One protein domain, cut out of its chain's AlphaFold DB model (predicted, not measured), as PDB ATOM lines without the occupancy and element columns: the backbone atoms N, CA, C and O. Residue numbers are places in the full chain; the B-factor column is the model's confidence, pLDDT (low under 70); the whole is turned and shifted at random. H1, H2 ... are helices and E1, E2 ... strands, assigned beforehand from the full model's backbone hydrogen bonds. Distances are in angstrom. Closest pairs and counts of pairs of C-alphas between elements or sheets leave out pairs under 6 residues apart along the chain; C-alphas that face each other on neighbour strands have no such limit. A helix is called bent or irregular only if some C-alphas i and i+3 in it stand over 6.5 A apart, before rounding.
ATOM      1  N   CYS A   4      34.743   4.815  24.711       30.41
ATOM      2  CA  CYS A   4      33.636   5.301  25.533       30.41
ATOM      3  C   CYS A   4      32.335   5.157  24.746       30.41
ATOM      4  O   CYS A   4      32.299   5.434  23.544       30.41
ATOM      5  N   GLU A   5      31.295   4.742  25.449       37.03
ATOM      6  CA  GLU A   5      29.929   4.584  24.968       37.03
ATOM      7  C   GLU A   5      29.009   5.453  25.833       37.03
ATOM      8  O   GLU A   5      29.374   5.766  26.966       37.03
ATOM      9  N   PHE A   6      27.845   5.818  25.291       41.97
ATOM     10  CA  PHE A   6      26.766   6.660  25.836       41.97
ATOM     11  C   PHE A   6      26.724   8.108  25.366       41.97
ATOM     12  O   PHE A   6      27.361   9.003  25.917       41.97
ATOM     13  N   CYS A   7      25.844   8.342  24.391       43.69
ATOM     14  CA  CYS A   7      25.312   9.654  24.048       43.69
ATOM     15  C   CYS A   7      23.808   9.511  23.766       43.69
ATOM     16  O   CYS A   7      23.377   9.558  22.618       43.69
ATOM     17  N   GLU A   8      23.003   9.251  24.802       43.34
ATOM     18  CA  GLU A   8      21.548   9.292  24.644       43.34
ATOM     19  C   GLU A   8      21.084  10.736  24.411       43.34
ATOM     20  O   GLU A   8      21.514  11.688  25.069       43.34
ATOM     21  N   PHE A   9      20.212  10.899  23.420       48.94
ATOM     22  CA  PHE A   9      19.746  12.191  22.948       48.94
ATOM     23  C   PHE A   9      18.565  12.674  23.795       48.94
ATOM     24  O   PHE A   9      17.421  12.552  23.372       48.94
ATOM     25  N   GLY A  10      18.852  13.201  24.985       48.44
ATOM     26  CA  GLY A  10      17.906  13.936  25.831       48.44
ATOM     27  C   GLY A  10      18.258  13.827  27.317       48.44
ATOM     28  O   GLY A  10      18.637  12.759  27.790       48.44
ATOM     29  N   SER A  11      18.142  14.921  28.077       53.59
ATOM     30  CA  SER A  11      18.370  14.900  29.533       53.59
ATOM     31  C   SER A  11      17.328  15.706  30.310       53.59
ATOM     32  O   SER A  11      16.771  16.689  29.817       53.59
ATOM     33  N   THR A  12      17.052  15.279  31.544       52.72
ATOM     34  CA  THR A  12      16.118  15.932  32.473       52.72
ATOM     35  C   THR A  12      16.868  16.793  33.494       52.72
ATOM     36  O   THR A  12      18.019  16.515  33.816       52.72
ATOM     37  N   ASP A  13      16.199  17.793  34.082       51.53
ATOM     38  CA  ASP A  13      16.753  18.662  35.147       51.53
ATOM     39  C   ASP A  13      16.991  17.946  36.501       51.53
ATOM     40  O   ASP A  13      17.320  18.571  37.512       51.53
ATOM     41  N   SER A  14      16.806  16.624  36.557       57.72
ATOM     42  CA  SER A  14      17.052  15.794  37.739       57.72
ATOM     43  C   SER A  14      18.428  15.128  37.656       57.72
ATOM     44  O   SER A  14      18.789  14.665  36.574       57.72
ATOM     45  N   PRO A  15      19.169  14.978  38.771       67.19
ATOM     46  CA  PRO A  15      20.456  14.293  38.749       67.19
ATOM     47  C   PRO A  15      20.294  12.857  38.238       67.19
ATOM     48  O   PRO A  15      19.545  12.064  38.812       67.19
ATOM     49  N   GLN A  16      21.021  12.511  37.178       72.88
ATOM     50  CA  GLN A  16      21.083  11.147  36.662       72.88
ATOM     51  C   GLN A  16      22.280  10.449  37.301       72.88
ATOM     52  O   GLN A  16      23.417  10.892  37.152       72.88
ATOM     53  N   LYS A  17      22.020   9.388  38.077       77.06
ATOM     54  CA  LYS A  17      23.053   8.628  38.814       77.06
ATOM     55  C   LYS A  17      23.992   9.526  39.636       77.06
ATOM     56  O   LYS A  17      25.188   9.282  39.754       77.06
ATOM     57  N   GLY A  18      23.437  10.590  40.218       76.25
ATOM     58  CA  GLY A  18      24.182  11.546  41.044       76.25
ATOM     59  C   GLY A  18      25.019  12.566  40.262       76.25
ATOM     60  O   GLY A  18      25.609  13.444  40.888       76.25
ATOM     61  N   THR A  19      25.032  12.511  38.925       77.75
ATOM     62  CA  THR A  19      25.622  13.559  38.084       77.75
ATOM     63  C   THR A  19      24.564  14.586  37.682       77.75
ATOM     64  O   THR A  19      23.454  14.240  37.273       77.75
ATOM     65  N   TYR A  20      24.911  15.866  37.810       75.31
ATOM     66  CA  TYR A  20      24.073  16.978  37.375       75.31
ATOM     67  C   TYR A  20      24.448  17.382  35.956       75.31
ATOM     68  O   TYR A  20      25.606  17.696  35.682       75.31
ATOM     69  N   PHE A  21      23.449  17.430  35.084       73.75
ATOM     70  CA  PHE A  21      23.602  17.884  33.712       73.75
ATOM     71  C   PHE A  21      22.660  19.055  33.459       73.75
ATOM     72  O   PHE A  21      21.589  19.149  34.056       73.75
ATOM     73  N   THR A  22      23.072  19.969  32.585       77.75
ATOM     74  CA  THR A  22      22.151  20.965  32.033       77.75
ATOM     75  C   THR A  22      21.223  20.249  31.064       77.75
ATOM     76  O   THR A  22      21.734  19.617  30.140       77.75
ATOM     77  N   SER A  23      19.905  20.352  31.265       75.94
ATOM     78  CA  SER A  23      18.939  19.760  30.339       75.94
ATOM     79  C   SER A  23      19.167  20.272  28.916       75.94
ATOM     80  O   SER A  23      19.504  21.439  28.698       75.94
ATOM     81  N   PHE A  24      19.006  19.370  27.955       79.69
ATOM     82  CA  PHE A  24      19.030  19.664  26.532       79.69
ATOM     83  C   PHE A  24      17.959  18.820  25.828       79.69
ATOM     84  O   PHE A  24      17.654  17.707  26.280       79.69
ATOM     85  N   PRO A  25      17.372  19.337  24.739       80.75
ATOM     86  CA  PRO A  25      16.338  18.641  23.991       80.75
ATOM     87  C   PRO A  25      16.899  17.422  23.253       80.75
ATOM     88  O   PRO A  25      18.074  17.375  22.883       80.75
ATOM     89  N   SER A  26      16.030  16.445  23.005       82.75
ATOM     90  CA  SER A  26      16.327  15.326  22.115       82.75
ATOM     91  C   SER A  26      16.633  15.818  20.698       82.75
ATOM     92  O   SER A  26      16.117  16.851  20.268       82.75
ATOM     93  N   LEU A  27      17.434  15.047  19.952       87.62
ATOM     94  CA  LEU A  27      17.773  15.359  18.557       87.62
ATOM     95  C   LEU A  27      16.523  15.509  17.685       87.62
ATOM     96  O   LEU A  27      16.496  16.317  16.768       87.62
ATOM     97  N   GLU A  28      15.494  14.718  17.957       85.12
ATOM     98  CA  GLU A  28      14.241  14.714  17.216       85.12
ATOM     99  C   GLU A  28      13.111  14.585  18.236       85.12
ATOM    100  O   GLU A  28      13.186  13.746  19.135       85.12
ATOM    101  N   GLY A  29      12.124  15.477  18.149       78.00
ATOM    102  CA  GLY A  29      10.970  15.495  19.050       78.00
ATOM    103  C   GLY A  29       9.836  14.609  18.533       78.00
ATOM    104  O   GLY A  29      10.054  13.492  18.073       78.00
ATOM    105  N   ASP A  30       8.616  15.142  18.544       79.62
ATOM    106  CA  ASP A  30       7.406  14.401  18.151       79.62
ATOM    107  C   ASP A  30       7.141  14.416  16.633       79.62
ATOM    108  O   ASP A  30       6.127  13.905  16.165       79.62
ATOM    109  N   THR A  31       8.015  15.044  15.839       78.12
ATOM    110  CA  THR A  31       7.851  15.205  14.385       78.12
ATOM    111  C   THR A  31       9.088  14.685  13.654       78.12
ATOM    112  O   THR A  31      10.194  15.121  13.983       78.12
ATOM    113  N   PRO A  32       8.934  13.814  12.638       85.25
ATOM    114  CA  PRO A  32      10.073  13.300  11.893       85.25
ATOM    115  C   PRO A  32      10.725  14.408  11.068       85.25
ATOM    116  O   PRO A  32      10.034  15.287  10.544       85.25
ATOM    117  N   ARG A  33      12.043  14.323  10.875       86.94
ATOM    118  CA  ARG A  33      12.859  15.258  10.072       86.94
ATOM    119  C   ARG A  33      12.925  16.685  10.619       86.94
ATOM    120  O   ARG A  33      13.336  17.601   9.907       86.94
ATOM    121  N   SER A  34      12.521  16.886  11.868       88.81
ATOM    122  CA  SER A  34      12.663  18.156  12.574       88.81
ATOM    123  C   SER A  34      13.758  18.019  13.623       88.81
ATOM    124  O   SER A  34      13.486  17.635  14.761       88.81
ATOM    125  N   TYR A  35      14.993  18.322  13.224       91.19
ATOM    126  CA  TYR A  35      16.174  18.084  14.050       91.19
ATOM    127  C   TYR A  35      16.552  19.285  14.925       91.19
ATOM    128  O   TYR A  35      16.489  20.437  14.491       91.19
ATOM    129  N   ASN A  36      16.978  18.998  16.154       90.50
ATOM    130  CA  ASN A  36      17.612  19.937  17.066       90.50
ATOM    131  C   ASN A  36      19.051  19.492  17.363       90.50
ATOM    132  O   ASN A  36      19.295  18.579  18.152       90.50
ATOM    133  N   ASP A  37      20.007  20.190  16.759       93.38
ATOM    134  CA  ASP A  37      21.422  19.811  16.801       93.38
ATOM    135  C   ASP A  37      22.132  20.197  18.101       93.38
ATOM    136  O   ASP A  37      23.336  19.983  18.217       93.38
ATOM    137  N   GLU A  38      21.437  20.746  19.106       90.50
ATOM    138  CA  GLU A  38      22.057  21.123  20.384       90.50
ATOM    139  C   GLU A  38      22.859  19.968  20.996       90.50
ATOM    140  O   GLU A  38      23.979  20.154  21.473       90.50
ATOM    141  N   VAL A  39      22.311  18.760  20.934       87.62
ATOM    142  CA  VAL A  39      22.992  17.565  21.418       87.62
ATOM    143  C   VAL A  39      24.193  17.167  20.554       87.62
ATOM    144  O   VAL A  39      25.222  16.795  21.108       87.62
ATOM    145  N   LEU A  40      24.127  17.314  19.226       93.44
ATOM    146  CA  LEU A  40      25.273  17.050  18.344       93.44
ATOM    147  C   LEU A  40      26.412  18.039  18.617       93.44
ATOM    148  O   LEU A  40      27.558  17.630  18.779       93.44
ATOM    149  N   ASN A  41      26.079  19.318  18.806       92.94
ATOM    150  CA  ASN A  41      27.041  20.362  19.157       92.94
ATOM    151  C   ASN A  41      27.749  20.076  20.494       92.94
ATOM    152  O   ASN A  41      28.951  20.283  20.624       92.94
ATOM    153  N   ARG A  42      27.027  19.560  21.499       89.81
ATOM    154  CA  ARG A  42      27.630  19.152  22.785       89.81
ATOM    155  C   ARG A  42      28.579  17.964  22.619       89.81
ATOM    156  O   ARG A  42      29.607  17.890  23.293       89.81
ATOM    157  N   LEU A  43      28.240  17.038  21.725       91.94
ATOM    158  CA  LEU A  43      29.072  15.876  21.427       91.94
ATOM    159  C   LEU A  43      30.331  16.230  20.638       91.94
ATOM    160  O   LEU A  43      31.339  15.548  20.805       91.94
ATOM    161  N   ASP A  44      30.324  17.312  19.860       95.12
ATOM    162  CA  ASP A  44      31.524  17.786  19.169       95.12
ATOM    163  C   ASP A  44      32.655  18.148  20.137       95.12
ATOM    164  O   ASP A  44      33.797  17.711  19.951       95.12
ATOM    165  N   ASP A  45      32.332  18.905  21.190       92.19
ATOM    166  CA  ASP A  45      33.280  19.281  22.242       92.19
ATOM    167  C   ASP A  45      33.771  18.049  23.008       92.19
ATOM    168  O   ASP A  45      34.959  17.922  23.322       92.19
ATOM    169  N   PHE A  46      32.865  17.111  23.294       91.50
ATOM    170  CA  PHE A  46      33.217  15.864  23.963       91.50
ATOM    171  C   PHE A  46      34.170  15.011  23.116       91.50
ATOM    172  O   PHE A  46      35.198  14.571  23.629       91.50
ATOM    173  N   MET A  47      33.888  14.839  21.821       93.25
ATOM    174  CA  MET A  47      34.758  14.125  20.879       93.25
ATOM    175  C   MET A  47      36.153  14.736  20.807       93.25
ATOM    176  O   MET A  47      37.148  14.012  20.887       93.25
ATOM    177  N   HIS A  48      36.234  16.064  20.695       94.31
ATOM    178  CA  HIS A  48      37.506  16.775  20.649       94.31
ATOM    179  C   HIS A  48      38.331  16.538  21.923       94.31
ATOM    180  O   HIS A  48      39.506  16.170  21.862       94.31
ATOM    181  N   ASN A  49      37.694  16.670  23.090       94.00
ATOM    182  CA  ASN A  49      38.346  16.440  24.374       94.00
ATOM    183  C   ASN A  49      38.776  14.977  24.540       94.00
ATOM    184  O   ASN A  49      39.916  14.721  24.923       94.00
ATOM    185  N   ALA A  50      37.911  14.016  24.212       93.25
ATOM    186  CA  ALA A  50      38.204  12.584  24.281       93.25
ATOM    187  C   ALA A  50      39.415  12.213  23.408       93.25
ATOM    188  O   ALA A  50      40.323  11.502  23.854       93.25
ATOM    189  N   GLN A  51      39.491  12.771  22.199       94.69
ATOM    190  CA  GLN A  51      40.602  12.531  21.284       94.69
ATOM    191  C   GLN A  51      41.946  13.015  21.840       94.69
ATOM    192  O   GLN A  51      42.957  12.345  21.615       94.69
ATOM    193  N   SER A  52      41.970  14.093  22.633       94.00
ATOM    194  CA  SER A  52      43.196  14.558  23.306       94.00
ATOM    195  C   SER A  52      43.776  13.528  24.293       94.00
ATOM    196  O   SER A  52      44.979  13.529  24.555       94.00
ATOM    197  N   TYR A  53      42.946  12.593  24.770       93.19
ATOM    198  CA  TYR A  53      43.338  11.452  25.603       93.19
ATOM    199  C   TYR A  53      43.533  10.151  24.805       93.19
ATOM    200  O   TYR A  53      43.732   9.086  25.389       93.19
ATOM    201  N   GLY A  54      43.468  10.205  23.471       92.19
ATOM    202  CA  GLY A  54      43.544   9.028  22.602       92.19
ATOM    203  C   GLY A  54      42.314   8.118  22.680       92.19
ATOM    204  O   GLY A  54      42.411   6.932  22.349       92.19
ATOM    205  N   VAL A  55      41.180   8.653  23.142       92.62
ATOM    206  CA  VAL A  55      39.889   7.960  23.227       92.62
ATOM    207  C   VAL A  55      39.106   8.203  21.943       92.62
ATOM    208  O   VAL A  55      39.081   9.320  21.429       92.62
ATOM    209  N   LYS A  56      38.448   7.156  21.443       93.62
ATOM    210  CA  LYS A  56      37.461   7.253  20.360       93.62
ATOM    211  C   LYS A  56      36.084   6.843  20.861       93.62
ATOM    212  O   LYS A  56      35.981   6.102  21.842       93.62
ATOM    213  N   LEU A  57      35.050   7.299  20.165       94.56
ATOM    214  CA  LEU A  57      33.662   7.036  20.533       94.56
ATOM    215  C   LEU A  57      33.015   5.966  19.659       94.56
ATOM    216  O   LEU A  57      33.293   5.867  18.460       94.56
ATOM    217  N   ILE A  58      32.121   5.208  20.282       95.81
ATOM    218  CA  ILE A  58      31.099   4.417  19.603       95.81
ATOM    219  C   ILE A  58      29.791   5.199  19.727       95.81
ATOM    220  O   ILE A  58      29.404   5.578  20.831       95.81
ATOM    221  N   ILE A  59      29.158   5.508  18.595       94.88
ATOM    222  CA  ILE A  59      27.984   6.385  18.556       94.88
ATOM    223  C   ILE A  59      26.780   5.598  18.072       94.88
ATOM    224  O   ILE A  59      26.732   5.161  16.922       94.88
ATOM    225  N   SER A  60      25.780   5.494  18.937       94.06
ATOM    226  CA  SER A  60      24.479   4.945  18.589       94.06
ATOM    227  C   SER A  60      23.510   6.061  18.200       94.06
ATOM    228  O   SER A  60      23.440   7.090  18.872       94.06
ATOM    229  N   PHE A  61      22.760   5.888  17.108       94.19
ATOM    230  CA  PHE A  61      21.826   6.920  16.630       94.19
ATOM    231  C   PHE A  61      20.523   6.986  17.442       94.19
ATOM    232  O   PHE A  61      19.813   8.000  17.396       94.19
ATOM    233  N   HIS A  62      20.194   5.910  18.162       91.81
ATOM    234  CA  HIS A  62      18.959   5.749  18.924       91.81
ATOM    235  C   HIS A  62      19.082   4.608  19.947       91.81
ATOM    236  O   HIS A  62      20.014   3.811  19.889       91.81
ATOM    237  N   SER A  63      18.127   4.501  20.872       89.62
ATOM    238  CA  SER A  63      18.132   3.524  21.969       89.62
ATOM    239  C   SER A  63      16.800   2.787  22.025       89.62
ATOM    240  O   SER A  63      15.742   3.394  21.844       89.62
ATOM    241  N   TYR A  64      16.813   1.476  22.276       89.62
ATOM    242  CA  TYR A  64      15.572   0.739  22.507       89.62
ATOM    243  C   TYR A  64      14.807   1.266  23.720       89.62
ATOM    244  O   TYR A  64      13.578   1.311  23.706       89.62
ATOM    245  N   ASN A  65      15.512   1.712  24.759       85.56
ATOM    246  CA  ASN A  65      14.867   2.261  25.945       85.56
ATOM    247  C   ASN A  65      14.128   3.568  25.621       85.56
ATOM    248  O   ASN A  65      12.995   3.741  26.069       85.56
ATOM    249  N   ALA A  66      14.697   4.423  24.764       84.69
ATOM    250  CA  ALA A  66      14.024   5.618  24.247       84.69
ATOM    251  C   ALA A  66      12.770   5.265  23.422       84.69
ATOM    252  O   ALA A  66      11.699   5.850  23.635       84.69
ATOM    253  N   LEU A  67      12.880   4.245  22.560       87.25
ATOM    254  CA  LEU A  67      11.773   3.716  21.761       87.25
ATOM    255  C   LEU A  67      10.630   3.193  22.643       87.25
ATOM    256  O   LEU A  67       9.463   3.526  22.440       87.25
ATOM    257  N   LYS A  68      10.973   2.373  23.640       84.12
ATOM    258  CA  LYS A  68      10.041   1.751  24.587       84.12
ATOM    259  C   LYS A  68       9.397   2.769  25.522       84.12
ATOM    260  O   LYS A  68       8.244   2.597  25.902       84.12
ATOM    261  N   ALA A  69      10.127   3.813  25.900       81.00
ATOM    262  CA  ALA A  69       9.620   4.888  26.744       81.00
ATOM    263  C   ALA A  69       8.676   5.848  26.001       81.00
ATOM    264  O   ALA A  69       8.117   6.738  26.636       81.00
ATOM    265  N   HIS A  70       8.496   5.686  24.683       80.44
ATOM    266  CA  HIS A  70       7.727   6.609  23.842       80.44
ATOM    267  C   HIS A  70       8.259   8.051  23.912       80.44
ATOM    268  O   HIS A  70       7.495   9.015  23.888       80.44
ATOM    269  N   SER A  71       9.581   8.185  24.041       79.69
ATOM    270  CA  SER A  71      10.243   9.469  24.303       79.69
ATOM    271  C   SER A  71      10.440  10.346  23.063       79.69
ATOM    272  O   SER A  71      10.783  11.516  23.198       79.69
ATOM    273  N   ASP A  72      10.197   9.800  21.873       81.75
ATOM    274  CA  ASP A  72      10.313  10.495  20.598       81.75
ATOM    275  C   ASP A  72       9.228  10.058  19.604       81.75
ATOM    276  O   ASP A  72       8.399   9.178  19.880       81.75
ATOM    277  N   PHE A  73       9.249  10.670  18.419       84.19
ATOM    278  CA  PHE A  73       8.383  10.325  17.298       84.19
ATOM    279  C   PHE A  73       8.345   8.814  17.009       84.19
ATOM    280  O   PHE A  73       7.269   8.246  16.801       84.19
ATOM    281  N   TYR A  74       9.487   8.124  17.030       88.25
ATOM    282  CA  TYR A  74       9.520   6.693  16.732       88.25
ATOM    283  C   TYR A  74       8.743   5.893  17.772       88.25
ATOM    284  O   TYR A  74       7.879   5.081  17.427       88.25
ATOM    285  N   GLY A  75       9.002   6.157  19.049       85.06
ATOM    286  CA  GLY A  75       8.309   5.498  20.142       85.06
ATOM    287  C   GLY A  75       6.808   5.797  20.144       85.06
ATOM    288  O   GLY A  75       6.006   4.876  20.291       85.06
ATOM    289  N   GLN A  76       6.401   7.049  19.933       81.00
ATOM    290  CA  GLN A  76       4.993   7.472  20.004       81.00
ATOM    291  C   GLN A  76       4.114   6.975  18.845       81.00
ATOM    292  O   GLN A  76       2.906   6.767  19.028       81.00
ATOM    293  N   TYR A  77       4.691   6.830  17.649       78.56
ATOM    294  CA  TYR A  77       3.943   6.489  16.434       78.56
ATOM    295  C   TYR A  77       4.148   5.043  15.974       78.56
ATOM    296  O   TYR A  77       3.226   4.473  15.392       78.56
ATOM    297  N   TYR A  78       5.301   4.432  16.264       81.81
ATOM    298  CA  TYR A  78       5.632   3.076  15.807       81.81
ATOM    299  C   TYR A  78       5.911   2.088  16.950       81.81
ATOM    300  O   TYR A  78       5.649   0.889  16.811       81.81
ATOM    301  N   GLY A  79       6.408   2.573  18.090       85.12
ATOM    302  CA  GLY A  79       6.731   1.748  19.254       85.12
ATOM    303  C   GLY A  79       7.754   0.644  18.957       85.12
ATOM    304  O   GLY A  79       8.401   0.612  17.914       85.12
ATOM    305  N   THR A  80       7.891  -0.321  19.866       85.50
ATOM    306  CA  THR A  80       8.918  -1.384  19.800       85.50
ATOM    307  C   THR A  80       8.643  -2.500  18.783       85.50
ATOM    308  O   THR A  80       9.334  -3.520  18.790       85.50
ATOM    309  N   GLY A  81       7.598  -2.361  17.966       82.31
ATOM    310  CA  GLY A  81       7.219  -3.326  16.931       82.31
ATOM    311  C   GLY A  81       7.381  -2.732  15.536       82.31
ATOM    312  O   GLY A  81       8.292  -3.101  14.795       82.31
ATOM    313  N   LEU A  82       6.525  -1.762  15.193       83.25
ATOM    314  CA  LEU A  82       6.503  -1.179  13.848       83.25
ATOM    315  C   LEU A  82       7.778  -0.400  13.518       83.25
ATOM    316  O   LEU A  82       8.117  -0.306  12.348       83.25
ATOM    317  N   PHE A  83       8.538   0.082  14.506       90.56
ATOM    318  CA  PHE A  83       9.817   0.752  14.245       90.56
ATOM    319  C   PHE A  83      10.787  -0.113  13.423       90.56
ATOM    320  O   PHE A  83      11.529   0.399  12.587       90.56
ATOM    321  N   TYR A  84      10.730  -1.433  13.619       91.44
ATOM    322  CA  TYR A  84      11.611  -2.390  12.952       91.44
ATOM    323  C   TYR A  84      11.055  -2.955  11.642       91.44
ATOM    324  O   TYR A  84      11.753  -3.698  10.960       91.44
ATOM    325  N   SER A  85       9.795  -2.676  11.300       86.69
ATOM    326  CA  SER A  85       9.104  -3.348  10.187       86.69
ATOM    327  C   SER A  85       8.333  -2.414   9.257       86.69
ATOM    328  O   SER A  85       8.097  -2.771   8.104       86.69
ATOM    329  N   ASP A  86       7.956  -1.221   9.715       86.44
ATOM    330  CA  ASP A  86       7.281  -0.222   8.897       86.44
ATOM    331  C   ASP A  86       8.287   0.527   8.015       86.44
ATOM    332  O   ASP A  86       9.269   1.104   8.489       86.44
ATOM    333  N   ALA A  87       8.018   0.552   6.709       86.56
ATOM    334  CA  ALA A  87       8.912   1.166   5.733       86.56
ATOM    335  C   ALA A  87       9.089   2.682   5.940       86.56
ATOM    336  O   ALA A  87      10.158   3.214   5.634       86.56
ATOM    337  N   ASN A  88       8.080   3.388   6.472       84.31
ATOM    338  CA  ASN A  88       8.210   4.815   6.760       84.31
ATOM    339  C   ASN A  88       9.082   5.032   7.994       84.31
ATOM    340  O   ASN A  88       9.978   5.869   7.937       84.31
ATOM    341  N   ALA A  89       8.878   4.262   9.070       88.81
ATOM    342  CA  ALA A  89       9.729   4.332  10.262       88.81
ATOM    343  C   ALA A  89      11.207   4.120   9.910       88.81
ATOM    344  O   ALA A  89      12.058   4.933  10.272       88.81
ATOM    345  N   ILE A  90      11.490   3.076   9.123       95.81
ATOM    346  CA  ILE A  90      12.831   2.772   8.614       95.81
ATOM    347  C   ILE A  90      13.359   3.926   7.754       95.81
ATOM    348  O   ILE A  90      14.501   4.348   7.926       95.81
ATOM    349  N   GLY A  91      12.538   4.476   6.854       95.69
ATOM    350  CA  GLY A  91      12.902   5.627   6.026       95.69
ATOM    351  C   GLY A  91      13.281   6.859   6.851       95.69
ATOM    352  O   GLY A  91      14.346   7.434   6.644       95.69
ATOM    353  N   TYR A  92      12.464   7.223   7.839       95.50
ATOM    354  CA  TYR A  92      12.758   8.329   8.750       95.50
ATOM    355  C   TYR A  92      14.010   8.084   9.577       95.50
ATOM    356  O   TYR A  92      14.771   9.013   9.835       95.50
ATOM    357  N   TYR A  93      14.243   6.843   9.997       97.38
ATOM    358  CA  TYR A  93      15.444   6.503  10.742       97.38
ATOM    359  C   TYR A  93      16.707   6.623   9.884       97.38
ATOM    360  O   TYR A  93      17.717   7.162  10.336       97.38
ATOM    361  N   LYS A  94      16.635   6.240   8.605       98.44
ATOM    362  CA  LYS A  94      17.711   6.492   7.635       98.44
ATOM    363  C   LYS A  94      17.953   7.987   7.408       98.44
ATOM    364  O   LYS A  94      19.112   8.388   7.316       98.44
ATOM    365  N   ASP A  95      16.899   8.805   7.370       97.75
ATOM    366  CA  ASP A  95      17.028  10.266   7.271       97.75
ATOM    367  C   ASP A  95      17.744  10.847   8.504       97.75
ATOM    368  O   ASP A  95      18.672  11.643   8.361       97.75
ATOM    369  N   ARG A  96      17.391  10.383   9.713       96.06
ATOM    370  CA  ARG A  96      18.080  10.749  10.963       96.06
ATOM    371  C   ARG A  96      19.557  10.359  10.935       96.06
ATOM    372  O   ARG A  96      20.405  11.173  11.293       96.06
ATOM    373  N   ILE A  97      19.879   9.143  10.492       98.12
ATOM    374  CA  ILE A  97      21.266   8.675  10.333       98.12
ATOM    375  C   ILE A  97      22.031   9.598   9.384       98.12
ATOM    376  O   ILE A  97      23.122  10.056   9.721       98.12
ATOM    377  N   ALA A  98      21.455   9.909   8.221       98.31
ATOM    378  CA  ALA A  98      22.078  10.798   7.249       98.31
ATOM    379  C   ALA A  98      22.326  12.198   7.833       98.31
ATOM    380  O   ALA A  98      23.411  12.747   7.649       98.31
ATOM    381  N   HIS A  99      21.362  12.742   8.582       97.56
ATOM    382  CA  HIS A  99      21.489  14.031   9.264       97.56
ATOM    383  C   HIS A  99      22.648  14.040  10.272       97.56
ATOM    384  O   HIS A  99      23.562  14.854  10.148       97.56
ATOM    385  N   VAL A 100      22.683  13.078  11.202       97.50
ATOM    386  CA  VAL A 100      23.757  12.971  12.210       97.50
ATOM    387  C   VAL A 100      25.123  12.782  11.553       97.50
ATOM    388  O   VAL A 100      26.103  13.410  11.942       97.50
ATOM    389  N   MET A 101      25.214  11.935  10.529       98.25
ATOM    390  CA  MET A 101      26.478  11.656   9.844       98.25
ATOM    391  C   MET A 101      26.978  12.822   8.980       98.25
ATOM    392  O   MET A 101      28.183  12.900   8.699       98.25
ATOM    393  N   ALA A 102      26.078  13.709   8.551       98.31
ATOM    394  CA  ALA A 102      26.397  14.927   7.818       98.31
ATOM    395  C   ALA A 102      26.759  16.108   8.734       98.31
ATOM    396  O   ALA A 102      27.371  17.062   8.245       98.31
ATOM    397  N   HIS A 103      26.427  16.043  10.029       98.00
ATOM    398  CA  HIS A 103      26.765  17.078  11.008       98.00
ATOM    399  C   HIS A 103      28.270  17.355  11.018       98.00
ATOM    400  O   HIS A 103      29.085  16.430  11.062       98.00
ATOM    401  N   VAL A 104      28.640  18.633  10.927       98.38
ATOM    402  CA  VAL A 104      30.033  19.071  10.786       98.38
ATOM    403  C   VAL A 104      30.578  19.457  12.146       98.38
ATOM    404  O   VAL A 104      30.130  20.434  12.737       98.38
ATOM    405  N   ASN A 105      31.607  18.739  12.595       97.56
ATOM    406  CA  ASN A 105      32.274  19.069  13.842       97.56
ATOM    407  C   ASN A 105      33.117  20.352  13.651       97.56
ATOM    408  O   ASN A 105      34.003  20.387  12.787       97.56
ATOM    409  N   PRO A 106      32.888  21.418  14.439       97.75
ATOM    410  CA  PRO A 106      33.575  22.696  14.269       97.75
ATOM    411  C   PRO A 106      35.074  22.641  14.600       97.75
ATOM    412  O   PRO A 106      35.825  23.490  14.120       97.75
ATOM    413  N   HIS A 107      35.541  21.650  15.370       97.44
ATOM    414  CA  HIS A 107      36.952  21.524  15.761       97.44
ATOM    415  C   HIS A 107      37.854  21.017  14.635       97.44
ATOM    416  O   HIS A 107      39.050  21.310  14.633       97.44
ATOM    417  N   ASN A 108      37.309  20.269  13.670       96.31
ATOM    418  CA  ASN A 108      38.067  19.753  12.524       96.31
ATOM    419  C   ASN A 108      37.482  20.153  11.156       96.31
ATOM    420  O   ASN A 108      38.123  19.909  10.132       96.31
ATOM    421  N   GLY A 109      36.291  20.761  11.124       97.75
ATOM    422  CA  GLY A 109      35.605  21.192   9.906       97.75
ATOM    423  C   GLY A 109      35.141  20.043   9.006       97.75
ATOM    424  O   GLY A 109      34.895  20.269   7.820       97.75
ATOM    425  N   LYS A 110      35.052  18.813   9.526       97.94
ATOM    426  CA  LYS A 110      34.635  17.625   8.771       97.94
ATOM    427  C   LYS A 110      33.264  17.141   9.240       97.94
ATOM    428  O   LYS A 110      32.960  17.239  10.429       97.94
ATOM    429  N   PRO A 111      32.454  16.554   8.343       98.19
ATOM    430  CA  PRO A 111      31.275  15.823   8.777       98.19
ATOM    431  C   PRO A 111      31.681  14.632   9.658       98.19
ATOM    432  O   PRO A 111      32.777  14.074   9.510       98.19
ATOM    433  N   TRP A 112      30.798  14.209  10.558       97.88
ATOM    434  CA  TRP A 112      31.033  13.065  11.445       97.88
ATOM    435  C   TRP A 112      31.356  11.786  10.665       97.88
ATOM    436  O   TRP A 112      32.304  11.077  10.997       97.88
ATOM    437  N   SER A 113      30.683  11.563   9.532       97.88
ATOM    438  CA  SER A 113      30.991  10.484   8.574       97.88
ATOM    439  C   SER A 113      32.428  10.474   8.041       97.88
ATOM    440  O   SER A 113      32.839   9.490   7.430       97.88
ATOM    441  N   ARG A 114      33.192  11.557   8.231       98.06
ATOM    442  CA  ARG A 114      34.576  11.730   7.771       98.06
ATOM    443  C   ARG A 114      35.548  12.068   8.903       98.06
ATOM    444  O   ARG A 114      36.618  12.609   8.629       98.06
ATOM    445  N   SER A 115      35.194  11.734  10.143       97.38
ATOM    446  CA  SER A 115      35.990  12.038  11.341       97.38
ATOM    447  C   SER A 115      36.507  10.774  12.054       97.38
ATOM    448  O   SER A 115      36.208  10.568  13.235       97.38
ATOM    449  N   PRO A 116      37.298   9.905  11.383       96.94
ATOM    450  CA  PRO A 116      37.835   8.687  11.997       96.94
ATOM    451  C   PRO A 116      38.810   8.973  13.145       96.94
ATOM    452  O   PRO A 116      39.114   8.078  13.931       96.94
ATOM    453  N   GLU A 117      39.327  10.198  13.269       95.44
ATOM    454  CA  GLU A 117      40.094  10.626  14.439       95.44
ATOM    455  C   GLU A 117      39.274  10.606  15.740       95.44
ATOM    456  O   GLU A 117      39.855  10.390  16.801       95.44
ATOM    457  N   TYR A 118      37.951  10.780  15.650       96.19
ATOM    458  CA  TYR A 118      37.034  10.864  16.790       96.19
ATOM    459  C   TYR A 118      36.190   9.599  16.954       96.19
ATOM    460  O   TYR A 118      35.942   9.154  18.075       96.19
ATOM    461  N   ILE A 119      35.774   8.992  15.842       96.81
ATOM    462  CA  ILE A 119      34.744   7.951  15.836       96.81
ATOM    463  C   ILE A 119      35.379   6.600  15.507       96.81
ATOM    464  O   ILE A 119      36.077   6.449  14.506       96.81
ATOM    465  N   PHE A 120      35.155   5.617  16.380       96.69
ATOM    466  CA  PHE A 120      35.539   4.224  16.163       96.69
ATOM    467  C   PHE A 120      34.475   3.485  15.353       96.69
ATOM    468  O   PHE A 120      34.805   2.821  14.369       96.69
ATOM    469  N   ALA A 121      33.210   3.613  15.756       97.75
ATOM    470  CA  ALA A 121      32.091   2.975  15.084       97.75
ATOM    471  C   ALA A 121      30.796   3.785  15.212       97.75
ATOM    472  O   ALA A 121      30.585   4.483  16.204       97.75
ATOM    473  N   PHE A 122      29.927   3.630  14.219       98.12
ATOM    474  CA  PHE A 122      28.510   3.958  14.328       98.12
ATOM    475  C   PHE A 122      27.698   2.689  14.538       98.12
ATOM    476  O   PHE A 122      28.007   1.653  13.949       98.12
ATOM    477  N   GLU A 123      26.638   2.779  15.327       96.31
ATOM    478  CA  GLU A 123      25.808   1.626  15.660       96.31
ATOM    479  C   GLU A 123      24.394   1.797  15.158       96.31
ATOM    480  O   GLU A 123      23.837   2.893  15.203       96.31
ATOM    481  N   THR A 124      23.801   0.700  14.699       96.44
ATOM    482  CA  THR A 124      22.438   0.727  14.173       96.44
ATOM    483  C   THR A 124      21.433   1.168  15.231       96.44
ATOM    484  O   THR A 124      20.566   1.960  14.889       96.44
ATOM    485  N   GLN A 125      21.531   0.695  16.479       94.25
ATOM    486  CA  GLN A 125      20.760   1.160  17.643       94.25
ATOM    487  C   GLN A 125      21.286   0.486  18.919       94.25
ATOM    488  O   GLN A 125      21.659  -0.680  18.877       94.25
ATOM    489  N   ASN A 126      21.254   1.196  20.050       93.56
ATOM    490  CA  ASN A 126      21.569   0.624  21.357       93.56
ATOM    491  C   ASN A 126      20.484  -0.375  21.779       93.56
ATOM    492  O   ASN A 126      19.303  -0.016  21.860       93.56
ATOM    493  N   GLU A 127      20.911  -1.600  22.058       90.88
ATOM    494  CA  GLU A 127      20.090  -2.746  22.420       90.88
ATOM    495  C   GLU A 127      18.884  -2.956  21.494       90.88
ATOM    496  O   GLU A 127      17.746  -3.056  21.955       90.88
ATOM    497  N   ALA A 128      19.104  -3.008  20.180       89.44
ATOM    498  CA  ALA A 128      18.015  -3.229  19.233       89.44
ATOM    499  C   ALA A 128      17.228  -4.506  19.605       89.44
ATOM    500  O   ALA A 128      17.753  -5.620  19.623       89.44
ATOM    501  N   MET A 129      15.949  -4.336  19.941       83.62
ATOM    502  CA  MET A 129      15.076  -5.395  20.443       83.62
ATOM    503  C   MET A 129      13.696  -5.269  19.814       83.62
ATOM    504  O   MET A 129      13.041  -4.237  19.933       83.62
ATOM    505  N   HIS A 130      13.198  -6.344  19.213       74.38
ATOM    506  CA  HIS A 130      11.788  -6.435  18.849       74.38
ATOM    507  C   HIS A 130      10.997  -6.947  20.059       74.38
ATOM    508  O   HIS A 130      11.443  -7.891  20.708       74.38
ATOM    509  N   GLY A 131       9.816  -6.382  20.351       57.12
ATOM    510  CA  GLY A 131       9.035  -6.666  21.579       57.12
ATOM    511  C   GLY A 131       8.672  -8.137  21.861       57.12
ATOM    512  O   GLY A 131       8.197  -8.445  22.948       57.12
ATOM    513  N   ASN A 132       8.943  -9.033  20.911       49.25
ATOM    514  CA  ASN A 132       8.699 -10.471  20.987       49.25
ATOM    515  C   ASN A 132       9.961 -11.336  20.789       49.25
ATOM    516  O   ASN A 132       9.823 -12.536  20.572       49.25
ATOM    517  N   GLU A 133      11.161 -10.743  20.757       52.56
ATOM    518  CA  GLU A 133      12.415 -11.463  20.467       52.56
ATOM    519  C   GLU A 133      12.346 -12.273  19.152       52.56
ATOM    520  O   GLU A 133      12.878 -13.374  19.058       52.56
ATOM    521  N   TYR A 134      11.659 -11.751  18.121       52.66
ATOM    522  CA  TYR A 134      11.631 -12.378  16.794       52.66
ATOM    523  C   TYR A 134      12.939 -12.065  16.058       52.66
ATOM    524  O   TYR A 134      13.119 -10.920  15.630       52.66
ATOM    525  N   PRO A 135      13.830 -13.055  15.866       61.47
ATOM    526  CA  PRO A 135      15.149 -12.811  15.299       61.47
ATOM    527  C   PRO A 135      15.085 -12.333  13.842       61.47
ATOM    528  O   PRO A 135      15.885 -11.503  13.436       61.47
ATOM    529  N   ASP A 136      14.096 -12.776  13.058       70.00
ATOM    530  CA  ASP A 136      14.102 -12.563  11.604       70.00
ATOM    531  C   ASP A 136      13.782 -11.118  11.175       70.00
ATOM    532  O   ASP A 136      14.408 -10.587  10.258       70.00
ATOM    533  N   VAL A 137      12.815 -10.462  11.831       76.50
ATOM    534  CA  VAL A 137      12.470  -9.056  11.531       76.50
ATOM    535  C   VAL A 137      13.624  -8.148  11.934       76.50
ATOM    536  O   VAL A 137      14.044  -7.293  11.156       76.50
ATOM    537  N   LEU A 138      14.176  -8.392  13.125       85.00
ATOM    538  CA  LEU A 138      15.314  -7.642  13.628       85.00
ATOM    539  C   LEU A 138      16.556  -7.877  12.761       85.00
ATOM    540  O   LEU A 138      17.243  -6.922  12.438       85.00
ATOM    541  N   ALA A 139      16.800  -9.107  12.298       85.19
ATOM    542  CA  ALA A 139      17.898  -9.440  11.392       85.19
ATOM    543  C   ALA A 139      17.881  -8.640  10.088       85.19
ATOM    544  O   ALA A 139      18.910  -8.082   9.699       85.19
ATOM    545  N   ASN A 140      16.723  -8.566   9.429       89.19
ATOM    546  CA  ASN A 140      16.588  -7.801   8.190       89.19
ATOM    547  C   ASN A 140      16.780  -6.306   8.445       89.19
ATOM    548  O   ASN A 140      17.574  -5.665   7.757       89.19
ATOM    549  N   TRP A 141      16.116  -5.777   9.475       94.69
ATOM    550  CA  TRP A 141      16.234  -4.376   9.863       94.69
ATOM    551  C   TRP A 141      17.680  -3.993  10.200       94.69
ATOM    552  O   TRP A 141      18.194  -2.998   9.696       94.69
ATOM    553  N   GLN A 142      18.372  -4.825  10.981       94.69
ATOM    554  CA  GLN A 142      19.751  -4.599  11.400       94.69
ATOM    555  C   GLN A 142      20.676  -4.421  10.192       94.69
ATOM    556  O   GLN A 142      21.476  -3.485  10.147       94.69
ATOM    557  N   CYS A 143      20.560  -5.310   9.201       95.62
ATOM    558  CA  CYS A 143      21.402  -5.240   8.014       95.62
ATOM    559  C   CYS A 143      21.024  -4.055   7.116       95.62
ATOM    560  O   CYS A 143      21.908  -3.343   6.645       95.62
ATOM    561  N   GLU A 144      19.730  -3.776   6.950       97.56
ATOM    562  CA  GLU A 144      19.240  -2.641   6.165       97.56
ATOM    563  C   GLU A 144      19.688  -1.281   6.738       97.56
ATOM    564  O   GLU A 144      20.065  -0.369   5.994       97.56
ATOM    565  N   ILE A 145      19.688  -1.130   8.065       98.44
ATOM    566  CA  ILE A 145      20.199   0.077   8.722       98.44
ATOM    567  C   ILE A 145      21.726   0.153   8.624       98.44
ATOM    568  O   ILE A 145      22.263   1.221   8.323       98.44
ATOM    569  N   ALA A 146      22.437  -0.963   8.801       98.44
ATOM    570  CA  ALA A 146      23.886  -0.998   8.610       98.44
ATOM    571  C   ALA A 146      24.286  -0.585   7.179       98.44
ATOM    572  O   ALA A 146      25.246   0.166   6.992       98.44
ATOM    573  N   GLU A 147      23.526  -1.007   6.165       98.50
ATOM    574  CA  GLU A 147      23.713  -0.588   4.771       98.50
ATOM    575  C   GLU A 147      23.511   0.919   4.586       98.50
ATOM    576  O   GLU A 147      24.296   1.561   3.884       98.50
ATOM    577  N   ALA A 148      22.516   1.513   5.251       98.62
ATOM    578  CA  ALA A 148      22.309   2.959   5.221       98.62
ATOM    579  C   ALA A 148      23.493   3.727   5.838       98.62
ATOM    580  O   ALA A 148      23.940   4.733   5.276       98.62
ATOM    581  N   ILE A 149      24.060   3.230   6.942       98.69
ATOM    582  CA  ILE A 149      25.266   3.806   7.559       98.69
ATOM    583  C   ILE A 149      26.457   3.690   6.594       98.69
ATOM    584  O   ILE A 149      27.127   4.685   6.309       98.69
ATOM    585  N   LYS A 150      26.695   2.504   6.013       98.38
ATOM    586  CA  LYS A 150      27.759   2.290   5.013       98.38
ATOM    587  C   LYS A 150      27.602   3.193   3.788       98.38
ATOM    588  O   LYS A 150      28.601   3.711   3.284       98.38
ATOM    589  N   GLY A 151      26.369   3.417   3.334       98.00
ATOM    590  CA  GLY A 151      26.054   4.338   2.244       98.00
ATOM    591  C   GLY A 151      26.523   5.764   2.534       98.00
ATOM    592  O   GLY A 151      27.165   6.383   1.685       98.00
ATOM    593  N   ASN A 152      26.298   6.251   3.758       98.38
ATOM    594  CA  ASN A 152      26.761   7.567   4.208       98.38
ATOM    595  C   ASN A 152      28.287   7.630   4.423       98.38
ATOM    596  O   ASN A 152      28.900   8.667   4.175       98.38
ATOM    597  N   LEU A 153      28.931   6.521   4.809       98.25
ATOM    598  CA  LEU A 153      30.398   6.431   4.877       98.25
ATOM    599  C   LEU A 153      31.065   6.469   3.495       98.25
ATOM    600  O   LEU A 153      32.259   6.769   3.413       98.25
ATOM    601  N   GLN A 154      30.333   6.177   2.410       94.25
ATOM    602  CA  GLN A 154      30.814   6.258   1.022       94.25
ATOM    603  C   GLN A 154      32.215   5.632   0.850       94.25
ATOM    604  O   GLN A 154      33.151   6.272   0.366       94.25
ATOM    605  N   GLY A 155      32.379   4.396   1.330       91.56
ATOM    606  CA  GLY A 155      33.628   3.633   1.227       91.56
ATOM    607  C   GLY A 155      34.706   3.948   2.271       91.56
ATOM    608  O   GLY A 155      35.788   3.376   2.188       91.56
ATOM    609  N   MET A 156      34.450   4.816   3.259       94.06
ATOM    610  CA  MET A 156      35.366   4.996   4.394       94.06
ATOM    611  C   MET A 156      35.414   3.729   5.252       94.06
ATOM    612  O   MET A 156      34.395   3.308   5.791       94.06
ATOM    613  N   SER A 157      36.604   3.140   5.382       93.19
ATOM    614  CA  SER A 157      36.841   1.901   6.138       93.19
ATOM    615  C   SER A 157      37.354   2.116   7.562       93.19
ATOM    616  O   SER A 157      37.343   1.181   8.355       93.19
ATOM    617  N   ASP A 158      37.822   3.325   7.886       96.44
ATOM    618  CA  ASP A 158      38.423   3.634   9.193       96.44
ATOM    619  C   ASP A 158      37.382   3.866  10.301       96.44
ATOM    620  O   ASP A 158      37.741   3.887  11.479       96.44
ATOM    621  N   ILE A 159      36.107   4.027   9.923       98.12
ATOM    622  CA  ILE A 159      34.952   4.058  10.824       98.12
ATOM    623  C   ILE A 159      34.156   2.776  10.596       98.12
ATOM    624  O   ILE A 159      33.753   2.479   9.468       98.12
ATOM    625  N   LEU A 160      33.943   2.016  11.665       98.38
ATOM    626  CA  LEU A 160      33.245   0.736  11.613       98.38
ATOM    627  C   LEU A 160      31.727   0.908  11.771       98.38
ATOM    628  O   LEU A 160      31.240   1.938  12.236       98.38
ATOM    629  N   VAL A 161      30.977  -0.125  11.404       98.50
ATOM    630  CA  VAL A 161      29.537  -0.240  11.650       98.50
ATOM    631  C   VAL A 161      29.288  -1.412  12.595       98.50
ATOM    632  O   VAL A 161      29.714  -2.539  12.322       98.50
ATOM    633  N   SER A 162      28.636  -1.127  13.719       97.88
ATOM    634  CA  SER A 162      28.386  -2.056  14.825       97.88
ATOM    635  C   SER A 162      26.893  -2.304  15.026       97.88
ATOM    636  O   SER A 162      26.049  -1.527  14.572       97.88
ATOM    637  N   THR A 163      26.557  -3.404  15.699       96.31
ATOM    638  CA  THR A 163      25.167  -3.755  16.002       96.31
ATOM    639  C   THR A 163      24.551  -2.955  17.150       96.31
ATOM    640  O   THR A 163      23.337  -2.783  17.137       96.31
ATOM    641  N   GLY A 164      25.347  -2.493  18.122       93.62
ATOM    642  CA  GLY A 164      24.851  -1.875  19.361       93.62
ATOM    643  C   GLY A 164      24.233  -2.852  20.370       93.62
ATOM    644  O   GLY A 164      23.469  -2.441  21.238       93.62
ATOM    645  N   GLY A 165      24.512  -4.154  20.224       91.75
ATOM    646  CA  GLY A 165      24.113  -5.191  21.179       91.75
ATOM    647  C   GLY A 165      22.606  -5.461  21.282       91.75
ATOM    648  O   GLY A 165      21.804  -5.084  20.430       91.75
ATOM    649  N   GLY A 166      22.225  -6.183  22.334       86.62
ATOM    650  CA  GLY A 166      20.855  -6.542  22.715       86.62
ATOM    651  C   GLY A 166      20.855  -7.085  24.145       86.62
ATOM    652  O   GLY A 166      21.908  -7.477  24.620       86.62
ATOM    653  N   SER A 167      19.719  -7.178  24.844       77.44
ATOM    654  CA  SER A 167      19.724  -7.414  26.310       77.44
ATOM    655  C   SER A 167      20.453  -8.661  26.831       77.44
ATOM    656  O   SER A 167      20.732  -8.750  28.029       77.44
ATOM    657  N   TYR A 168      20.729  -9.642  25.971       82.19
ATOM    658  CA  TYR A 168      21.407 -10.885  26.325       82.19
ATOM    659  C   TYR A 168      22.428 -11.274  25.253       82.19
ATOM    660  O   TYR A 168      22.340 -10.842  24.100       82.19
ATOM    661  N   LEU A 169      23.347 -12.185  25.591       86.50
ATOM    662  CA  LEU A 169      24.356 -12.682  24.648       86.50
ATOM    663  C   LEU A 169      23.728 -13.257  23.368       86.50
ATOM    664  O   LEU A 169      24.159 -12.947  22.257       86.50
ATOM    665  N   ALA A 170      22.681 -14.072  23.517       84.06
ATOM    666  CA  ALA A 170      22.037 -14.736  22.385       84.06
ATOM    667  C   ALA A 170      21.315 -13.758  21.443       84.06
ATOM    668  O   ALA A 170      21.313 -13.969  20.232       84.06
ATOM    669  N   THR A 171      20.724 -12.687  21.984       84.88
ATOM    670  CA  THR A 171      20.013 -11.673  21.191       84.88
ATOM    671  C   THR A 171      20.965 -10.643  20.588       84.88
ATOM    672  O   THR A 171      20.697 -10.152  19.491       84.88
ATOM    673  N   SER A 172      22.096 -10.385  21.250       90.50
ATOM    674  CA  SER A 172      23.186  -9.538  20.755       90.50
ATOM    675  C   SER A 172      23.884 -10.108  19.515       90.50
ATOM    676  O   SER A 172      24.248  -9.371  18.602       90.50
ATOM    677  N   ALA A 173      24.085 -11.429  19.470       90.81
ATOM    678  CA  ALA A 173      24.934 -12.082  18.475       90.81
ATOM    679  C   ALA A 173      24.174 -13.131  17.643       90.81
ATOM    680  O   ALA A 173      24.537 -14.309  17.605       90.81
ATOM    681  N   GLN A 174      23.112 -12.704  16.960       90.25
ATOM    682  CA  GLN A 174      22.295 -13.591  16.130       90.25
ATOM    683  C   GLN A 174      23.020 -14.027  14.850       90.25
ATOM    684  O   GLN A 174      23.773 -13.264  14.244       90.25
ATOM    685  N   ASP A 175      22.745 -15.252  14.397       90.75
ATOM    686  CA  ASP A 175      23.387 -15.859  13.222       90.75
ATOM    687  C   ASP A 175      23.324 -14.992  11.949       90.75
ATOM    688  O   ASP A 175      24.360 -14.862  11.286       90.75
ATOM    689  N   PRO A 176      22.189 -14.345  11.605       92.00
ATOM    690  CA  PRO A 176      22.118 -13.495  10.419       92.00
ATOM    691  C   PRO A 176      23.084 -12.303  10.444       92.00
ATOM    692  O   PRO A 176      23.554 -11.882   9.387       92.00
ATOM    693  N   TYR A 177      23.446 -11.787  11.625       93.88
ATOM    694  CA  TYR A 177      24.343 -10.633  11.739       93.88
ATOM    695  C   TYR A 177      25.742 -10.942  11.195       93.88
ATOM    696  O   TYR A 177      26.359 -10.107  10.537       93.88
ATOM    697  N   PHE A 178      26.212 -12.179  11.378       95.31
ATOM    698  CA  PHE A 178      27.508 -12.632  10.868       95.31
ATOM    699  C   PHE A 178      27.546 -12.738   9.338       95.31
ATOM    700  O   PHE A 178      28.620 -12.678   8.745       95.31
ATOM    701  N   SER A 179      26.384 -12.846   8.689       94.81
ATOM    702  CA  SER A 179      26.270 -12.903   7.226       94.81
ATOM    703  C   SER A 179      26.045 -11.530   6.580       94.81
ATOM    704  O   SER A 179      26.227 -11.388   5.372       94.81
ATOM    705  N   CYS A 180      25.673 -10.508   7.354       95.94
ATOM    706  CA  CYS A 180      25.432  -9.165   6.831       95.94
ATOM    707  C   CYS A 180      26.747  -8.486   6.427       95.94
ATOM    708  O   CYS A 180      27.596  -8.214   7.276       95.94
ATOM    709  N   ALA A 181      26.934  -8.164   5.145       96.25
ATOM    710  CA  ALA A 181      28.171  -7.545   4.657       96.25
ATOM    711  C   ALA A 181      28.408  -6.130   5.216       96.25
ATOM    712  O   ALA A 181      29.558  -5.718   5.353       96.25
ATOM    713  N   ALA A 182      27.339  -5.406   5.557       97.69
ATOM    714  CA  ALA A 182      27.422  -4.031   6.037       97.69
ATOM    715  C   ALA A 182      27.848  -3.897   7.511       97.69
ATOM    716  O   ALA A 182      28.286  -2.819   7.903       97.69
ATOM    717  N   LEU A 183      27.759  -4.964   8.313       98.00
ATOM    718  CA  LEU A 183      28.225  -4.981   9.704       98.00
ATOM    719  C   LEU A 183      29.707  -5.365   9.776       98.00
ATOM    720  O   LEU A 183      30.103  -6.401   9.238       98.00
ATOM    721  N   ASP A 184      30.524  -4.583  10.481       98.25
ATOM    722  CA  ASP A 184      31.936  -4.908  10.732       98.25
ATOM    723  C   ASP A 184      32.146  -5.515  12.125       98.25
ATOM    724  O   ASP A 184      33.009  -6.381  12.308       98.25
ATOM    725  N   VAL A 185      31.370  -5.043  13.105       98.12
ATOM    726  CA  VAL A 185      31.471  -5.412  14.521       98.12
ATOM    727  C   VAL A 185      30.128  -5.957  14.997       98.12
ATOM    728  O   VAL A 185      29.094  -5.331  14.791       98.12
ATOM    729  N   ILE A 186      30.142  -7.120  15.648       97.69
ATOM    730  CA  ILE A 186      28.995  -7.619  16.408       97.69
ATOM    731  C   ILE A 186      29.264  -7.304  17.876       97.69
ATOM    732  O   ILE A 186      30.190  -7.849  18.486       97.69
ATOM    733  N   ALA A 187      28.482  -6.381  18.413       97.06
ATOM    734  CA  ALA A 187      28.530  -6.018  19.812       97.06
ATOM    735  C   ALA A 187      27.692  -6.964  20.671       97.06
ATOM    736  O   ALA A 187      26.659  -7.473  20.234       97.06
ATOM    737  N   ILE A 188      28.166  -7.198  21.892       95.81
ATOM    738  CA  ILE A 188      27.561  -8.092  22.875       95.81
ATOM    739  C   ILE A 188      27.268  -7.317  24.148       95.81
ATOM    740  O   ILE A 188      28.190  -6.736  24.723       95.81
ATOM    741  N   HIS A 189      26.011  -7.345  24.593       92.81
ATOM    742  CA  HIS A 189      25.641  -6.944  25.946       92.81
ATOM    743  C   HIS A 189      25.270  -8.198  26.737       92.81
ATOM    744  O   HIS A 189      24.554  -9.082  26.250       92.81
ATOM    745  N   ALA A 190      25.799  -8.314  27.950       89.44
ATOM    746  CA  ALA A 190      25.568  -9.467  28.801       89.44
ATOM    747  C   ALA A 190      25.622  -9.089  30.285       89.44
ATOM    748  O   ALA A 190      26.660  -8.723  30.832       89.44
ATOM    749  N   TYR A 191      24.493  -9.274  30.965       86.12
ATOM    750  CA  TYR A 191      24.369  -9.070  32.414       86.12
ATOM    751  C   TYR A 191      24.126 -10.386  33.172       86.12
ATOM    752  O   TYR A 191      24.277 -10.460  34.393       86.12
ATOM    753  N   GLY A 192      23.796 -11.464  32.449       85.12
ATOM    754  CA  GLY A 192      23.657 -12.807  33.001       85.12
ATOM    755  C   GLY A 192      25.014 -13.464  33.247       85.12
ATOM    756  O   GLY A 192      25.844 -13.568  32.351       85.12
ATOM    757  N   LEU A 193      25.243 -13.994  34.452       84.75
ATOM    758  CA  LEU A 193      26.538 -14.602  34.794       84.75
ATOM    759  C   LEU A 193      26.940 -15.801  33.919       84.75
ATOM    760  O   LEU A 193      28.133 -16.084  33.803       84.75
ATOM    761  N   GLY A 194      25.966 -16.535  33.375       86.31
ATOM    762  CA  GLY A 194      26.221 -17.652  32.460       86.31
ATOM    763  C   GLY A 194      26.780 -17.188  31.114       86.31
ATOM    764  O   GLY A 194      27.675 -17.832  30.570       86.31
ATOM    765  N   ASP A 195      26.322 -16.028  30.645       89.88
ATOM    766  CA  ASP A 195      26.695 -15.437  29.358       89.88
ATOM    767  C   ASP A 195      28.123 -14.881  29.367       89.88
ATOM    768  O   ASP A 195      28.776 -14.788  28.335       89.88
ATOM    769  N   LEU A 196      28.641 -14.552  30.552       91.38
ATOM    770  CA  LEU A 196      29.986 -14.002  30.735       91.38
ATOM    771  C   LEU A 196      31.076 -15.080  30.846       91.38
ATOM    772  O   LEU A 196      32.244 -14.772  31.101       91.38
ATOM    773  N   THR A 197      30.714 -16.356  30.710       92.19
ATOM    774  CA  THR A 197      31.678 -17.463  30.747       92.19
ATOM    775  C   THR A 197      32.409 -17.597  29.417       92.19
ATOM    776  O   THR A 197      31.825 -17.413  28.350       92.19
ATOM    777  N   LYS A 198      33.693 -17.956  29.469       92.06
ATOM    778  CA  LYS A 198      34.493 -18.228  28.276       92.06
ATOM    779  C   LYS A 198      33.802 -19.252  27.373       92.06
ATOM    780  O   LYS A 198      33.719 -19.047  26.170       92.06
ATOM    781  N   GLU A 199      33.269 -20.316  27.963       93.44
ATOM    782  CA  GLU A 199      32.604 -21.404  27.248       93.44
ATOM    783  C   GLU A 199      31.336 -20.935  26.514       93.44
ATOM    784  O   GLU A 199      31.036 -21.441  25.434       93.44
ATOM    785  N   ALA A 200      30.604 -19.960  27.066       93.62
ATOM    786  CA  ALA A 200      29.453 -19.357  26.392       93.62
ATOM    787  C   ALA A 200      29.869 -18.430  25.236       93.62
ATOM    788  O   ALA A 200      29.160 -18.344  24.235       93.62
ATOM    789  N   LEU A 201      31.022 -17.763  25.353       95.50
ATOM    790  CA  LEU A 201      31.509 -16.769  24.392       95.50
ATOM    791  C   LEU A 201      32.286 -17.382  23.214       95.50
ATOM    792  O   LEU A 201      32.162 -16.909  22.083       95.50
ATOM    793  N   GLU A 202      33.056 -18.450  23.442       94.06
ATOM    794  CA  GLU A 202      33.892 -19.119  22.428       94.06
ATOM    795  C   GLU A 202      33.162 -19.466  21.112       94.06
ATOM    796  O   GLU A 202      33.734 -19.230  20.040       94.06
ATOM    797  N   PRO A 203      31.911 -19.975  21.120       95.12
ATOM    798  CA  PRO A 203      31.179 -20.247  19.884       95.12
ATOM    799  C   PRO A 203      30.980 -19.001  19.009       95.12
ATOM    800  O   PRO A 203      31.051 -19.093  17.782       95.12
ATOM    801  N   TYR A 204      30.760 -17.838  19.625       95.50
ATOM    802  CA  TYR A 204      30.589 -16.574  18.913       95.50
ATOM    803  C   TYR A 204      31.922 -16.048  18.389       95.50
ATOM    804  O   TYR A 204      31.973 -15.577  17.255       95.50
ATOM    805  N   VAL A 205      33.007 -16.195  19.158       96.00
ATOM    806  CA  VAL A 205      34.373 -15.846  18.721       96.00
ATOM    807  C   VAL A 205      34.734 -16.611  17.458       96.00
ATOM    808  O   VAL A 205      35.142 -16.009  16.466       96.00
ATOM    809  N   LYS A 206      34.500 -17.925  17.461       95.12
ATOM    810  CA  LYS A 206      34.730 -18.760  16.285       95.12
ATOM    811  C   LYS A 206      33.878 -18.312  15.099       95.12
ATOM    812  O   LYS A 206      34.396 -18.151  14.001       95.12
TER     813      LYS A 206
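AT A GLANCE: This is residues 4 to 206 of the 672 residues of an uncharacterized protein of Hortaea werneckii (UniProt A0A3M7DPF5). A small sheet of three parallel strands, E1 E2 E3, has the long helices H1 and H6 packed on it, H1 by E1 and H6 by E3 and E2, with H5 side by side with H6. Past E3, E4 runs away from the sheet with H7 and H8 packed on it and H9 farther out, while the short helices H2, H3 and H4 cluster beyond the end of E1; a long loop, residues 4 to 37, precedes H1. The printed part has 203 residues, with nine named helices and four named strands in the order H1 E1 H2 H3 H4 H5 E2 H6 E3 H7 H8 E4 H9. The class is mostly helix, though under half of the residues, 101, are in named elements. The whole is compact, with a radius of gyration of the C-alphas of 16.7 A, and spans 44 by 40 by 39 A.

IN THESE COORDINATES: H1, residues 38 to 52, begins with C-alpha 38 at (22.057, 21.123, 20.384) and is 22.3 A long. E1 is residues 56 to 60, 13.3 A. H2, residues 64 to 68, H3, 73 to 77, and H4, 79 to 82, are short. H5, residues 87 to 102, is 22.3 A long. E2 is residues 119 to 123, and H6, residues 135 to 153, is 26.7 A long. E3 is residues 160 to 162, H7 169 to 172 and H8 175 to 179. E4, residues 185 to 190, is 16.0 A long. H9, residues 198 to 206, ends with C-alpha 206 at (34.730, -18.760, 16.285); it is only just irregular, C-alphas 200 and 203 being 6.8 A apart.

HOW THE PARTS SIT: E1 and E2 are parallel at 16 degrees, with N 120 and O 57 2.8 A apart; E2 and E3 are parallel at 35 degrees, with N 122 and O 160 2.9 A apart. E2, H6, E3 is a strand-helix-strand unit, parallel neighbour strands joined through a helix, with a right-handed crossover; E1, H2 H3 H4 H5, E2 is another. H1 and H6 are on one face of the sheet, two layers. The closest C-alphas of H1 and E1 are those of Ala 50 and Lys 56, 6.7 A; of H6 and E3, Ala 146 and Val 161, 6.5 A. H6 touches H5 with residues 145 to 152 alone, closest at C-alphas 94 and 148, 6.3 A, the same way at a shallow tilt of 34 degrees, only just short of steep. H6 touches H8 with residues 139 to 143 alone, C-alphas 139 and 176 being closest at 5.9 A. H2 touches H4, C-alphas 68 and 80 being closest at 5.8 A, and touches H3 only at the corner, C-alphas 67 and 75 being closest at 4.2 A. E4 pairs with no named strand; its closest C-alpha to E3 is that of Val 185, 4.6 A from that of Ser 162. H7 and H9 are near each other, with 6 pairs of C-alphas within 10 A. Each O i to N i+4 pair is within hydrogen-bond range in H2, H3, H5 and H6; the counts are 10 of 11 in H1, 3 of 5 in H9 and 0 of 1 in H8, where 2 of 2 O i to N i+3 pairs are, and H4 and H7 are too short for such a pair.

THE WHOLE: The C-alphas of Ser 34 and Glu 199, the two farthest apart, are 46.7 A apart. The printed part has no cut. The links H5 to E2 and E2 to H6 are long, with 16 and 11 residues. The mean pLDDT of the printed part is 87.6; residues 4 to 15 and 131 to 135 are under 70.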